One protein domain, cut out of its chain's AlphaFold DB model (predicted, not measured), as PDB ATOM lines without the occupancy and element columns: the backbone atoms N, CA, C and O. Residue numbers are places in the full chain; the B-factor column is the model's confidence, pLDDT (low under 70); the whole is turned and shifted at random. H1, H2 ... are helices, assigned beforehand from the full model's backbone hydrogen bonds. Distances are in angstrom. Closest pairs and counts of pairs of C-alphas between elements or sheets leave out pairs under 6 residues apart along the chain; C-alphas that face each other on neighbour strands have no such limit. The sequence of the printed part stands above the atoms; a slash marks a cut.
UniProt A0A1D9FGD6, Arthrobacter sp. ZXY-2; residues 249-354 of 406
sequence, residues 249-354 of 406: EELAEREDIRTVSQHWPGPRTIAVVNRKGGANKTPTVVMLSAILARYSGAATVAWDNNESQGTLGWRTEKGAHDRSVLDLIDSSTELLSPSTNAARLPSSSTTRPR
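AT A GLANCE: This is residues 249 to 354 of the 406 residues of a protein of Arthrobacter sp. ZXY-2 (UniProt A0A1D9FGD6). The longest helix, H2, has H1 turning off at its last end and the short H3 at its first end, while H4, H5 and H6 form a loose group well away from H1. H1 sticks out as an arm with residues 249 to 255, and long unnamed stretches join the parts. The printed part has 106 residues with six named helices, H1 to H6 in order, and no named strand; it is all helix, though only 48 residues are in named elements. It is only just compact, close to loose, with a radius of gyration of the C-alphas of 15.5 A and spans of 46 by 35 by 26 A.

HOW THE PARTS SIT: H1, residues 249 to 260, touches H2, residues 281 to 295, with residues 257 to 260 alone, about perpendicular at 82 degrees; their closest C-alphas, Val 260 and Tyr 295, are 6.2 A apart. H2 touches H3, residues 312 to 315, with residues 282 to 286 alone; the closest C-alphas, Thr 282 and Leu 312, are 6.1 A apart. H4, residues 325 to 330, and H5, residues 332 to 335, meet only through their link. H4 is close to but not clearly touching H6, residues 342 to 348, with C-alphas of Leu 328 and Ser 348 closest at 7.0 A. H5 and H6 are only just apart, at 8.1 A. Every O i to N i+4 pair is within hydrogen-bond range in H1, H2 and H4; H6 has 1 of 3, beside 3 of 4 O i to N i+3 pairs, and H3 and H5 are too short for an i+4 pair.

IN THESE COORDINATES: H1 begins at C-alpha 249 (30.833, 25.508, -45.382) and is 16.6 A long; H2 is 21.0 A. H6, 10.8 A, ends at C-alpha 348 (42.363, 34.575, -8.442).

THE WHOLE: The C-alphas farthest apart, Glu 249 and Ser 339, are 47.8 A apart. The printed part has no cut; the links H1 to H2 and H2 to H3 are long. Residues 317 to 318 pair antiparallel with 351 to 352. The pLDDT is under 70 at residues 307 to 309 and 341 to 354.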
ATOM      1  N   GLU A 249      30.725  24.728 -46.620       91.62
ATOM      2  CA  GLU A 249      30.833  25.508 -45.382       91.62
ATOM      3  C   GLU A 249      30.772  24.617 -44.132       91.62
ATOM      4  O   GLU A 249      31.609  24.751 -43.246       91.62
ATOM      5  N   GLU A 250      29.858  23.640 -44.092       92.81
ATOM      6  CA  GLU A 250      29.788  22.673 -42.990       92.81
ATOM      7  C   GLU A 250      31.037  21.776 -42.944       92.81
ATOM      8  O   GLU A 250      31.511  21.427 -41.865       92.81
ATOM      9  N   LEU A 251      31.597  21.410 -44.102       92.00
ATOM     10  CA  LEU A 251      32.860  20.674 -44.173       92.00
ATOM     11  C   LEU A 251      34.033  21.499 -43.633       92.00
ATOM     12  O   LEU A 251      34.804  20.964 -42.839       92.00
ATOM     13  N   ALA A 252      34.134  22.777 -44.010       92.62
ATOM     14  CA  ALA A 252      35.164  23.682 -43.501       92.62
ATOM     15  C   ALA A 252      35.056  23.855 -41.977       92.62
ATOM     16  O   ALA A 252      36.047  23.718 -41.267       92.62
ATOM     17  N   GLU A 253      33.843  24.042 -41.444       91.69
ATOM     18  CA  GLU A 253      33.642  24.134 -39.994       91.69
ATOM     19  C   GLU A 253      34.020  22.828 -39.275       91.69
ATOM     20  O   GLU A 253      34.650  22.849 -38.216       91.69
ATOM     21  N   ARG A 254      33.677  21.664 -39.840       93.12
ATOM     22  CA  ARG A 254      34.074  20.364 -39.273       93.12
ATOM     23  C   ARG A 254      35.587  20.167 -39.296       93.12
ATOM     24  O   ARG A 254      36.127  19.573 -38.360       93.12
ATOM     25  N   GLU A 255      36.265  20.642 -40.335       93.38
ATOM     26  CA  GLU A 255      37.724  20.631 -40.424       93.38
ATOM     27  C   GLU A 255      38.358  21.540 -39.361       93.38
ATOM     28  O   GLU A 255      39.270  21.103 -38.653       93.38
ATOM     29  N   ASP A 256      37.817  22.741 -39.154       93.62
ATOM     30  CA  ASP A 256      38.250  23.656 -38.093       93.62
ATOM     31  C   ASP A 256      38.064  23.030 -36.702       93.62
ATOM     32  O   ASP A 256      38.990  23.011 -35.883       93.62
ATOM     33  N   ILE A 257      36.890  22.444 -36.438       92.88
ATOM     34  CA  ILE A 257      36.604  21.749 -35.176       92.88
ATOM     35  C   ILE A 257      37.576  20.587 -34.982       92.88
ATOM     36  O   ILE A 257      38.136  20.441 -33.893       92.88
ATOM     37  N   ARG A 258      37.811  19.768 -36.013       91.88
ATOM     38  CA  ARG A 258      38.758  18.645 -35.952       91.88
ATOM     39  C   ARG A 258      40.170  19.133 -35.632       91.88
ATOM     40  O   ARG A 258      40.834  18.536 -34.786       91.88
ATOM     41  N   THR A 259      40.598  20.217 -36.270       91.31
ATOM     42  CA  THR A 259      41.915  20.828 -36.071       91.31
ATOM     43  C   THR A 259      42.085  21.313 -34.636       91.31
ATOM     44  O   THR A 259      43.121  21.076 -34.021       91.31
ATOM     45  N   VAL A 260      41.060  21.941 -34.059       91.88
ATOM     46  CA  VAL A 260      41.105  22.409 -32.667       91.88
ATOM     47  C   VAL A 260      41.022  21.256 -31.662       91.88
ATOM     48  O   VAL A 260      41.689  21.306 -30.627       91.88
ATOM     49  N   SER A 261      40.228  20.224 -31.958       91.81
ATOM     50  CA  SER A 261      39.923  19.108 -31.046       91.81
ATOM     51  C   SER A 261      41.050  18.082 -30.903       91.81
ATOM     52  O   SER A 261      40.922  17.127 -30.137       91.81
ATOM     53  N   GLN A 262      42.142  18.227 -31.656       88.94
ATOM     54  CA  GLN A 262      43.278  17.321 -31.534       88.94
ATOM     55  C   GLN A 262      43.958  17.445 -30.164       88.94
ATOM     56  O   GLN A 262      43.859  18.460 -29.477       88.94
ATOM     57  N   HIS A 263      44.682  16.402 -29.766       85.19
ATOM     58  CA  HIS A 263      45.478  16.464 -28.549       85.19
ATOM     59  C   HIS A 263      46.694  17.374 -28.758       85.19
ATOM     60  O   HIS A 263      47.535  17.113 -29.617       85.19
ATOM     61  N   TRP A 264      46.804  18.415 -27.937       84.69
ATOM     62  CA  TRP A 264      47.938  19.332 -27.937       84.69
ATOM     63  C   TRP A 264      48.882  18.970 -26.783       84.69
ATOM     64  O   TRP A 264      48.518  19.175 -25.623       84.69
ATOM     65  N   PRO A 265      50.084  18.427 -27.053       83.31
ATOM     66  CA  PRO A 265      51.019  18.093 -25.991       83.31
ATOM     67  C   PRO A 265      51.633  19.370 -25.409       83.31
ATOM     68  O   PRO A 265      52.173  20.207 -26.149       83.31
ATOM     69  N   GLY A 266      51.560  19.479 -24.079       86.38
ATOM     70  CA  GLY A 266      52.109  20.580 -23.288       86.38
ATOM     71  C   GLY A 266      51.321  21.899 -23.376       86.38
ATOM     72  O   GLY A 266      50.388  22.024 -24.173       86.38
ATOM     73  N   PRO A 267      51.686  22.902 -22.555       87.38
ATOM     74  CA  PRO A 267      51.103  24.237 -22.635       87.38
ATOM     75  C   PRO A 267      51.490  24.921 -23.954       87.38
ATOM     76  O   PRO A 267      52.639  24.849 -24.392       87.38
ATOM     77  N   ARG A 268      50.532  25.604 -24.591       89.62
ATOM     78  CA  ARG A 268      50.741  26.347 -25.843       89.62
ATOM     79  C   ARG A 268      50.403  27.815 -25.650       89.62
ATOM     80  O   ARG A 268      49.295  28.149 -25.239       89.62
ATOM     81  N   THR A 269      51.347  28.680 -26.001       91.94
ATOM     82  CA  THR A 269      51.171  30.134 -25.948       91.94
ATOM     83  C   THR A 269      50.874  30.661 -27.345       91.94
ATOM     84  O   THR A 269      51.670  30.476 -28.262       91.94
ATOM     85  N   ILE A 270      49.730  31.329 -27.505       91.75
ATOM     86  CA  ILE A 270      49.325  31.976 -28.756       91.75
ATOM     87  C   ILE A 270      49.279  33.482 -28.517       91.75
ATOM     88  O   ILE A 270      48.540  33.953 -27.654       91.75
ATOM     89  N   ALA A 271      50.049  34.241 -29.296       92.94
ATOM     90  CA  ALA A 271      50.069  35.696 -29.225       92.94
ATOM     91  C   ALA A 271      49.300  36.303 -30.407       92.94
ATOM     92  O   ALA A 271      49.664  36.107 -31.566       92.94
ATOM     93  N   VAL A 272      48.256  37.084 -30.118       91.81
ATOM     94  CA  VAL A 272      47.525  37.860 -31.130       91.81
ATOM     95  C   VAL A 272      48.062  39.286 -31.132       91.81
ATOM     96  O   VAL A 272      47.677  40.125 -30.315       91.81
ATOM     97  N   VAL A 273      48.970  39.563 -32.064       90.25
ATOM     98  CA  VAL A 273      49.653  40.854 -32.165       90.25
ATOM     99  C   VAL A 273      49.238  41.559 -33.449       90.25
ATOM    100  O   VAL A 273      49.185  40.973 -34.523       90.25
ATOM    101  N   ASN A 274      48.947  42.851 -33.342       85.38
ATOM    102  CA  ASN A 274      48.753  43.717 -34.495       85.38
ATOM    103  C   ASN A 274      49.352  45.094 -34.180       85.38
ATOM    104  O   ASN A 274      49.266  45.557 -33.044       85.38
ATOM    105  N   ARG A 275      49.981  45.755 -35.147       74.81
ATOM    106  CA  ARG A 275      50.625  47.062 -34.938       74.81
ATOM    107  C   ARG A 275      49.606  48.202 -34.836       74.81
ATOM    108  O   ARG A 275      49.888  49.223 -34.220       74.81
ATOM    109  N   LYS A 276      48.410  48.032 -35.411       79.06
ATOM    110  CA  LYS A 276      47.367  49.066 -35.465       79.06
ATOM    111  C   LYS A 276      46.371  48.942 -34.303       79.06
ATOM    112  O   LYS A 276      45.897  47.846 -33.991       79.06
ATOM    113  N   GLY A 277      46.022  50.073 -33.687       73.94
ATOM    114  CA  GLY A 277      44.911  50.163 -32.734       73.94
ATOM    115  C   GLY A 277      43.568  49.850 -33.407       73.94
ATOM    116  O   GLY A 277      43.373  50.159 -34.580       73.94
ATOM    117  N   GLY A 278      42.654  49.195 -32.685       74.12
ATOM    118  CA  GLY A 278      41.322  48.842 -33.205       74.12
ATOM    119  C   GLY A 278      41.278  47.647 -34.164       74.12
ATOM    120  O   GLY A 278      40.237  47.369 -34.745       74.12
ATOM    121  N   ALA A 279      42.370  46.903 -34.331       80.50
ATOM    122  CA  ALA A 279      42.440  45.801 -35.290       80.50
ATOM    123  C   ALA A 279      41.915  44.453 -34.754       80.50
ATOM    124  O   ALA A 279      42.502  43.404 -35.005       80.50
ATOM    125  N   ASN A 280      40.842  44.494 -33.964       87.94
ATOM    126  CA  ASN A 280      40.138  43.326 -33.424       87.94
ATOM    127  C   ASN A 280      40.978  42.310 -32.626       87.94
ATOM    128  O   ASN A 280      40.480  41.222 -32.369       87.94
ATOM    129  N   LYS A 281      42.181  42.658 -32.136       91.25
ATOM    130  CA  LYS A 281      43.016  41.734 -31.335       91.25
ATOM    131  C   LYS A 281      42.233  41.119 -30.174       91.25
ATOM    132  O   LYS A 281      42.136  39.903 -30.075       91.25
ATOM    133  N   THR A 282      41.627  41.962 -29.335       90.06
ATOM    134  CA  THR A 282      40.893  41.499 -28.155       90.06
ATOM    135  C   THR A 282      39.651  40.677 -28.526       90.06
ATOM    136  O   THR A 282      39.518  39.580 -27.990       90.06
ATOM    137  N   PRO A 283      38.769  41.104 -29.460       91.94
ATOM    138  CA  PRO A 283      37.711  40.232 -29.982       91.94
ATOM    139  C   PRO A 283      38.211  38.878 -30.507       91.94
ATOM    140  O   PRO A 283      37.640  37.849 -30.152       91.94
ATOM    141  N   THR A 284      39.300  38.858 -31.283       93.38
ATOM    142  CA  THR A 284      39.903  37.622 -31.798       93.38
ATOM    143  C   THR A 284      40.372  36.721 -30.662       93.38
ATOM    144  O   THR A 284      40.079  35.530 -30.682       93.38
ATOM    145  N   VAL A 285      41.031  37.273 -29.636       93.94
ATOM    146  CA  VAL A 285      41.442  36.511 -28.446       93.94
ATOM    147  C   VAL A 285      40.230  35.916 -27.728       93.94
ATOM    148  O   VAL A 285      40.269  34.743 -27.369       93.94
ATOM    149  N   VAL A 286      39.134  36.667 -27.560       93.38
ATOM    150  CA  VAL A 286      37.901  36.158 -26.930       93.38
ATOM    151  C   VAL A 286      37.309  34.995 -27.726       93.38
ATOM    152  O   VAL A 286      37.001  33.950 -27.150       93.38
ATOM    153  N   MET A 287      37.163  35.158 -29.044       94.56
ATOM    154  CA  MET A 287      36.582  34.140 -29.925       94.56
ATOM    155  C   MET A 287      37.456  32.886 -29.985       94.56
ATOM    156  O   MET A 287      36.955  31.782 -29.777       94.56
ATOM    157  N   LEU A 288      38.767  33.053 -30.184       93.88
ATOM    158  CA  LEU A 288      39.723  31.950 -30.204       93.88
ATOM    159  C   LEU A 288      39.721  31.197 -28.871       93.88
ATOM    160  O   LEU A 288      39.642  29.972 -28.857       93.88
ATOM    161  N   SER A 289      39.722  31.921 -27.749       93.31
ATOM    162  CA  SER A 289      39.688  31.305 -26.418       93.31
ATOM    163  C   SER A 289      38.407  30.507 -26.191       93.31
ATOM    164  O   SER A 289      38.455  29.419 -25.621       93.31
ATOM    165  N   ALA A 290      37.263  31.009 -26.665       92.88
ATOM    166  CA  ALA A 290      35.994  30.295 -26.584       92.88
ATOM    167  C   ALA A 290      35.995  29.012 -27.430       92.88
ATOM    168  O   ALA A 290      35.516  27.985 -26.959       92.88
ATOM    169  N   ILE A 291      36.546  29.049 -28.647       94.25
ATOM    170  CA  ILE A 291      36.663  27.875 -29.528       94.25
ATOM    171  C   ILE A 291      37.583  26.824 -28.896       94.25
ATOM    172  O   ILE A 291      37.185  25.668 -28.755       94.25
ATOM    173  N   LEU A 292      38.770  27.230 -28.433       92.56
ATOM    174  CA  LEU A 292      39.714  26.339 -27.755       92.56
ATOM    175  C   LEU A 292      39.085  25.730 -26.495       92.56
ATOM    176  O   LEU A 292      39.118  24.515 -26.325       92.56
ATOM    177  N   ALA A 293      38.446  26.537 -25.644       91.00
ATOM    178  CA  ALA A 293      37.795  26.050 -24.426       91.00
ATOM    179  C   ALA A 293      36.607  25.105 -24.698       91.00
ATOM    180  O   ALA A 293      36.310  24.250 -23.867       91.00
ATOM    181  N   ARG A 294      35.914  25.256 -25.835       91.56
ATOM    182  CA  ARG A 294      34.780  24.400 -26.217       91.56
ATOM    183  C   ARG A 294      35.215  23.066 -26.816       91.56
ATOM    184  O   ARG A 294      34.604  22.053 -26.494       91.56
ATOM    185  N   TYR A 295      36.217  23.078 -27.696       93.12
ATOM    186  CA  TYR A 295      36.516  21.929 -28.557       93.12
ATOM    187  C   TYR A 295      37.845  21.231 -28.243       93.12
ATOM    188  O   TYR A 295      37.924  20.019 -28.396       93.12
ATOM    189  N   SER A 296      38.873  21.935 -27.755       89.69
ATOM    190  CA  SER A 296      40.208  21.327 -27.564       89.69
ATOM    191  C   SER A 296      40.293  20.342 -26.391       89.69
ATOM    192  O   SER A 296      41.246  19.573 -26.293       89.69
ATOM    193  N   GLY A 297      39.338  20.398 -25.454       84.38
ATOM    194  CA  GLY A 297      39.396  19.648 -24.193       84.38
ATOM    195  C   GLY A 297      40.508  20.105 -23.234       84.38
ATOM    196  O   GLY A 297      40.648  19.527 -22.157       84.38
ATOM    197  N   ALA A 298      41.280  21.134 -23.596       84.94
ATOM    198  CA  ALA A 298      42.340  21.708 -22.780       84.94
ATOM    199  C   ALA A 298      41.846  22.910 -21.960       84.94
ATOM    200  O   ALA A 298      40.872  23.584 -22.307       84.94
ATOM    201  N   ALA A 299      42.547  23.198 -20.861       88.31
ATOM    202  CA  ALA A 299      42.347  24.435 -20.119       88.31
ATOM    203  C   ALA A 299      42.895  25.620 -20.932       88.31
ATOM    204  O   ALA A 299      44.065  25.627 -21.309       88.31
ATOM    205  N   THR A 300      42.056  26.627 -21.168       90.56
ATOM    206  CA  THR A 300      42.414  27.829 -21.935       90.56
ATOM    207  C   THR A 300      42.433  29.043 -21.019       90.56
ATOM    208  O   THR A 300      41.448  29.315 -20.331       90.56
ATOM    209  N   VAL A 301      43.532  29.799 -21.045       90.69
ATOM    210  CA  VAL A 301      43.672  31.081 -20.341       90.69
ATOM    211  C   VAL A 301      43.857  32.183 -21.376       90.69
ATOM    212  O   VAL A 301      44.699  32.073 -22.264       90.69
ATOM    213  N   ALA A 302      43.061  33.243 -21.256       91.44
ATOM    214  CA  ALA A 302      43.170  34.436 -22.081       91.44
ATOM    215  C   ALA A 302      43.760  35.579 -21.254       91.44
ATOM    216  O   ALA A 302      43.291  35.846 -20.148       91.44
ATOM    217  N   TRP A 303      44.747  36.276 -21.811       88.19
ATOM    218  CA  TRP A 303      45.378  37.431 -21.180       88.19
ATOM    219  C   TRP A 303      45.452  38.595 -22.173       88.19
ATOM    220  O   TRP A 303      45.879  38.427 -23.314       88.19
ATOM    221  N   ASP A 304      44.998  39.772 -21.738       88.00
ATOM    222  CA  ASP A 304      45.169  41.038 -22.452       88.00
ATOM    223  C   ASP A 304      46.377  41.781 -21.873       88.00
ATOM    224  O   ASP A 304      46.371  42.164 -20.702       88.00
ATOM    225  N   ASN A 305      47.418  41.969 -22.685       83.50
ATOM    226  CA  ASN A 305      48.653  42.637 -22.271       83.50
ATOM    227  C   ASN A 305      48.550  44.161 -22.452       83.50
ATOM    228  O   ASN A 305      49.300  44.772 -23.215       83.50
ATOM    229  N   ASN A 306      47.540  44.753 -21.823       80.38
ATOM    230  CA  ASN A 306      47.301  46.191 -21.792       80.38
ATOM    231  C   ASN A 306      46.564  46.514 -20.486       80.38
ATOM    232  O   ASN A 306      45.393  46.163 -20.351       80.38
ATOM    233  N   GLU A 307      47.241  47.115 -19.504       65.56
ATOM    234  CA  GLU A 307      46.690  47.287 -18.152       65.56
ATOM    235  C   GLU A 307      45.753  48.498 -18.058       65.56
ATOM    236  O   GLU A 307      44.731  48.440 -17.379       65.56
ATOM    237  N   SER A 308      46.061  49.569 -18.789       61.12
ATOM    238  CA  SER A 308      45.347  50.850 -18.724       61.12
ATOM    239  C   SER A 308      44.168  50.950 -19.693       61.12
ATOM    240  O   SER A 308      43.192  51.646 -19.419       61.12
ATOM    241  N   GLN A 309      44.235  50.259 -20.835       67.94
ATOM    242  CA  GLN A 309      43.200  50.283 -21.879       67.94
ATOM    243  C   GLN A 309      42.797  48.879 -22.343       67.94
ATOM    244  O   GLN A 309      42.197  48.720 -23.409       67.94
ATOM    245  N   GLY A 310      43.142  47.850 -21.567       76.19
ATOM    246  CA  GLY A 310      42.724  46.476 -21.805       76.19
ATOM    247  C   GLY A 310      41.212  46.367 -21.862       76.19
ATOM    248  O   GLY A 310      40.470  47.035 -21.141       76.19
ATOM    249  N   THR A 311      40.734  45.521 -22.764       83.88
ATOM    250  CA  THR A 311      39.308  45.465 -23.073       83.88
ATOM    251  C   THR A 311      38.694  44.078 -22.971       83.88
ATOM    252  O   THR A 311      37.523  43.864 -23.289       83.88
ATOM    253  N   LEU A 312      39.487  43.116 -22.512       86.38
ATOM    254  CA  LEU A 312      39.066  41.736 -22.359       86.38
ATOM    255  C   LEU A 312      38.033  41.570 -21.239       86.38
ATOM    256  O   LEU A 312      36.995  40.948 -21.461       86.38
ATOM    257  N   GLY A 313      38.277  42.186 -20.078       84.38
ATOM    258  CA  GLY A 313      37.439  42.027 -18.884       84.38
ATOM    259  C   GLY A 313      35.991  42.490 -19.060       84.38
ATOM    260  O   GLY A 313      35.093  41.876 -18.500       84.38
ATOM    261  N   TRP A 314      35.736  43.516 -19.879       84.12
ATOM    262  CA  TRP A 314      34.373  43.990 -20.152       84.12
ATOM    263  C   TRP A 314      33.688  43.281 -21.327       84.12
ATOM    264  O   TRP A 314      32.469  43.355 -21.458       84.12
ATOM    265  N   ARG A 315      34.446  42.588 -22.189       87.19
ATOM    266  CA  ARG A 315      33.893  41.763 -23.283       87.19
ATOM    267  C   ARG A 315      33.536  40.345 -22.855       87.19
ATOM    268  O   ARG A 315      32.938  39.605 -23.636       87.19
ATOM    269  N   THR A 316      33.930  39.951 -21.654       86.94
ATOM    270  CA  THR A 316      33.734  38.603 -21.124       86.94
ATOM    271  C   THR A 316      33.004  38.669 -19.782       86.94
ATOM    272  O   THR A 316      32.853  39.733 -19.189       86.94
ATOM    273  N   GLU A 317      32.440  37.548 -19.341       84.81
ATOM    274  CA  GLU A 317      31.677  37.468 -18.097       84.81
ATOM    275  C   GLU A 317      32.620  37.540 -16.897       84.81
ATOM    276  O   GLU A 317      33.405  36.616 -16.674       84.81
ATOM    277  N   LYS A 318      32.544  38.632 -16.131       80.75
ATOM    278  CA  LYS A 318      33.349  38.843 -14.924       80.75
ATOM    279  C   LYS A 318      33.115  37.735 -13.895       80.75
ATOM    280  O   LYS A 318      31.977  37.347 -13.645       80.75
ATOM    281  N   GLY A 319      34.202  37.239 -13.306       80.38
ATOM    282  CA  GLY A 319      34.146  36.329 -12.166       80.38
ATOM    283  C   GLY A 319      33.587  36.990 -10.905       80.38
ATOM    284  O   GLY A 319      33.300  38.185 -10.872       80.38
ATOM    285  N   ALA A 320      33.454  36.201  -9.839       84.62
ATOM    286  CA  ALA A 320      32.922  36.640  -8.544       84.62
ATOM    287  C   ALA A 320      33.909  37.499  -7.718       84.62
ATOM    288  O   ALA A 320      33.793  37.581  -6.497       84.62
ATOM    289  N   HIS A 321      34.918  38.083  -8.360       84.81
ATOM    290  CA  HIS A 321      36.055  38.742  -7.732       84.81
ATOM    291  C   HIS A 321      36.549  39.918  -8.588       84.81
ATOM    292  O   HIS A 321      36.315  39.985  -9.795       84.81
ATOM    293  N   ASP A 322      37.260  40.841  -7.943       82.81
ATOM    294  CA  ASP A 322      37.782  42.070  -8.563       82.81
ATOM    295  C   ASP A 322      39.298  42.039  -8.798       82.81
ATOM    296  O   ASP A 322      39.892  43.058  -9.140       82.81
ATOM    297  N   ARG A 323      39.932  40.872  -8.627       83.56
ATOM    298  CA  ARG A 323      41.379  40.717  -8.821       83.56
ATOM    299  C   ARG A 323      41.753  40.875 -10.293       83.56
ATOM    300  O   ARG A 323      41.071  40.382 -11.194       83.56
ATOM    301  N   SER A 324      42.874  41.536 -10.504       83.94
ATOM    302  CA  SER A 324      43.482  41.864 -11.783       83.94
ATOM    303  C   SER A 324      44.721  41.004 -12.054       83.94
ATOM    304  O   SER A 324      45.159  40.204 -11.228       83.94
ATOM    305  N   VAL A 325      45.318  41.182 -13.234       83.75
ATOM    306  CA  VAL A 325      46.612  40.565 -13.568       83.75
ATOM    307  C   VAL A 325      47.729  41.065 -12.647       83.75
ATOM    308  O   VAL A 325      48.668  40.322 -12.389       83.75
ATOM    309  N   LEU A 326      47.629  42.285 -12.114       85.50
ATOM    310  CA  LEU A 326      48.633  42.807 -11.185       85.50
ATOM    311  C   LEU A 326      48.635  42.002  -9.881       85.50
ATOM    312  O   LEU A 326      49.691  41.559  -9.451       85.50
ATOM    313  N   ASP A 327      47.455  41.663  -9.353       86.50
ATOM    314  CA  ASP A 327      47.335  40.804  -8.166       86.50
ATOM    315  C   ASP A 327      47.914  39.397  -8.408       86.50
ATOM    316  O   ASP A 327      48.463  38.767  -7.500       86.50
ATOM    317  N   LEU A 328      47.801  38.894  -9.645       85.62
ATOM    318  CA  LEU A 328      48.408  37.628 -10.064       85.62
ATOM    319  C   LEU A 328      49.941  37.715 -10.074       85.62
ATOM    320  O   LEU A 328      50.603  36.781  -9.622       85.62
ATOM    321  N   ILE A 329      50.494  38.816 -10.588       87.94
ATOM    322  CA  ILE A 329      51.942  39.061 -10.638       87.94
ATOM    323  C   ILE A 329      52.500  39.214  -9.221       87.94
ATOM    324  O   ILE A 329      53.495  38.564  -8.894       87.94
ATOM    325  N   ASP A 330      51.824  39.972  -8.361       89.00
ATOM    326  CA  ASP A 330      52.212  40.150  -6.957       89.00
ATOM    327  C   ASP A 330      52.200  38.815  -6.195       89.00
ATOM    328  O   ASP A 330      53.075  38.541  -5.374       89.00
ATOM    329  N   SER A 331      51.257  37.928  -6.531       85.69
ATOM    330  CA  SER A 331      51.138  36.590  -5.934       85.69
ATOM    331  C   SER A 331      51.980  35.514  -6.640       85.69
ATOM    332  O   SER A 331      51.889  34.335  -6.289       85.69
ATOM    333  N   SER A 332      52.789  35.869  -7.644       87.50
ATOM    334  CA  SER A 332      53.467  34.905  -8.528       87.50
ATOM    335  C   SER A 332      54.354  33.909  -7.778       87.50
ATOM    336  O   SER A 332      54.306  32.714  -8.058       87.50
ATOM    337  N   THR A 333      55.101  34.372  -6.774       85.56
ATOM    338  CA  THR A 333      55.980  33.516  -5.960       85.56
ATOM    339  C   THR A 333      55.188  32.455  -5.188       85.56
ATOM    340  O   THR A 333      55.598  31.297  -5.121       85.56
ATOM    341  N   GLU A 334      54.017  32.812  -4.648       85.25
ATOM    342  CA  GLU A 334      53.130  31.850  -3.983       85.25
ATOM    343  C   GLU A 334      52.536  30.864  -5.000       85.25
ATOM    344  O   GLU A 334      52.490  29.654  -4.760       85.25
ATOM    345  N   LEU A 335      52.107  31.363  -6.163       82.19
ATOM    346  CA  LEU A 335      51.453  30.556  -7.193       82.19
ATOM    347  C   LEU A 335      52.390  29.562  -7.883       82.19
ATOM    348  O   LEU A 335      51.945  28.485  -8.269       82.19
ATOM    349  N   LEU A 336      53.671  29.906  -8.005       86.00
ATOM    350  CA  LEU A 336      54.713  29.040  -8.558       86.00
ATOM    351  C   LEU A 336      55.305  28.081  -7.515       86.00
ATOM    352  O   LEU A 336      56.127  27.233  -7.862       86.00
ATOM    353  N   SER A 337      54.897  28.185  -6.245       84.38
ATOM    354  CA  SER A 337      55.359  27.257  -5.216       84.38
ATOM    355  C   SER A 337      54.863  25.826  -5.498       84.38
ATOM    356  O   SER A 337      53.715  25.639  -5.913       84.38
ATOM    357  N   PRO A 338      55.669  24.786  -5.208       80.44
ATOM    358  CA  PRO A 338      55.279  23.385  -5.410       80.44
ATOM    359  C   PRO A 338      54.008  22.964  -4.652       80.44
ATOM    360  O   PRO A 338      53.385  21.958  -4.984       80.44
ATOM    361  N   SER A 339      53.622  23.723  -3.622       73.12
ATOM    362  CA  SER A 339      52.416  23.512  -2.820       73.12
ATOM    363  C   SER A 339      51.126  24.032  -3.464       73.12
ATOM    364  O   SER A 339      50.038  23.732  -2.965       73.12
ATOM    365  N   THR A 340      51.205  24.812  -4.546       73.44
ATOM    366  CA  THR A 340      50.022  25.408  -5.172       73.44
ATOM    367  C   THR A 340      49.366  24.454  -6.169       73.44
ATOM    368  O   THR A 340      49.977  23.952  -7.106       73.44
ATOM    369  N   ASN A 341      48.061  24.234  -5.991       68.81
ATOM    370  CA  ASN A 341      47.232  23.484  -6.929       68.81
ATOM    371  C   ASN A 341      46.712  24.412  -8.045       68.81
ATOM    372  O   ASN A 341      46.239  25.514  -7.763       68.81
ATOM    373  N   ALA A 342      46.704  23.943  -9.298       61.25
ATOM    374  CA  ALA A 342      46.146  24.659 -10.451       61.25
ATOM    375  C   ALA A 342      44.687  25.132 -10.247       61.25
ATOM    376  O   ALA A 342      44.268  26.128 -10.833       61.25
ATOM    377  N   ALA A 343      43.926  24.483  -9.358       58.16
ATOM    378  CA  ALA A 343      42.580  24.901  -8.959       58.16
ATOM    379  C   ALA A 343      42.517  26.242  -8.189       58.16
ATOM    380  O   ALA A 343      41.425  26.775  -7.995       58.16
ATOM    381  N   ARG A 344      43.650  26.819  -7.764       55.47
ATOM    382  CA  ARG A 344      43.703  28.122  -7.071       55.47
ATOM    383  C   ARG A 344      43.651  29.314  -8.038       55.47
ATOM    384  O   ARG A 344      43.099  30.350  -7.677       55.47
ATOM    385  N   LEU A 345      44.100  29.130  -9.283       54.56
ATOM    386  CA  LEU A 345      44.048  30.128 -10.364       54.56
ATOM    387  C   LEU A 345      42.627  30.642 -10.684       54.56
ATOM    388  O   LEU A 345      42.446  31.852 -10.821       54.56
ATOM    389  N   PRO A 346      41.574  29.799 -10.752       48.41
ATOM    390  CA  PRO A 346      40.234  30.306 -11.019       48.41
ATOM    391  C   PRO A 346      39.646  31.158  -9.885       48.41
ATOM    392  O   PRO A 346      38.777  31.986 -10.152       48.41
ATOM    393  N   SER A 347      40.135  31.006  -8.649       41.34
ATOM    394  CA  SER A 347      39.761  31.875  -7.521       41.34
ATOM    395  C   SER A 347      40.496  33.223  -7.526       41.34
ATOM    396  O   SER A 347      40.089  34.157  -6.833       41.34
ATOM    397  N   SER A 348      41.576  33.347  -8.306       37.88
ATOM    398  CA  SER A 348      42.363  34.575  -8.442       37.88
ATOM    399  C   SER A 348      42.100  35.332  -9.742       37.88
ATOM    400  O   SER A 348      42.279  36.541  -9.760       37.88
ATOM    401  N   SER A 349      41.637  34.685 -10.817       42.59
ATOM    402  CA  SER A 349      41.477  35.331 -12.131       42.59
ATOM    403  C   SER A 349      40.626  34.483 -13.091       42.59
ATOM    404  O   SER A 349      41.171  33.822 -13.971       42.59
ATOM    405  N   THR A 350      39.295  34.475 -12.952       49.03
ATOM    406  CA  THR A 350      38.407  33.895 -13.983       49.03
ATOM    407  C   THR A 350      37.467  34.933 -14.568       49.03
ATOM    408  O   THR A 350      36.689  35.544 -13.843       49.03
ATOM    409  N   THR A 351      37.469  35.026 -15.894       50.09
ATOM    410  CA  THR A 351      36.435  35.703 -16.675       50.09
ATOM    411  C   THR A 351      35.998  34.727 -17.764       50.09
ATOM    412  O   THR A 351      36.831  34.218 -18.515       50.09
ATOM    413  N   ARG A 352      34.714  34.368 -17.808       42.88
ATOM    414  CA  ARG A 352      34.203  33.286 -18.663       42.88
ATOM    415  C   ARG A 352      33.686  33.873 -19.985       42.88
ATOM    416  O   ARG A 352      32.996  34.889 -19.974       42.88
ATOM    417  N   PRO A 353      33.985  33.305 -21.163       36.50
ATOM    418  CA  PRO A 353      33.314  33.739 -22.382       36.50
ATOM    419  C   PRO A 353      31.824  33.375 -22.289       36.50
ATOM    420  O   PRO A 353      31.472  32.252 -21.926       36.50
ATOM    421  N   ARG A 354      30.944  34.335 -22.592       34.47
ATOM    422  CA  ARG A 354      29.492  34.184 -22.445       34.47
ATOM    423  C   ARG A 354      28.983  33.146 -23.442       34.47
ATOM    424  O   ARG A 354      28.949  33.399 -24.645       34.47
TER     425      ARG A 354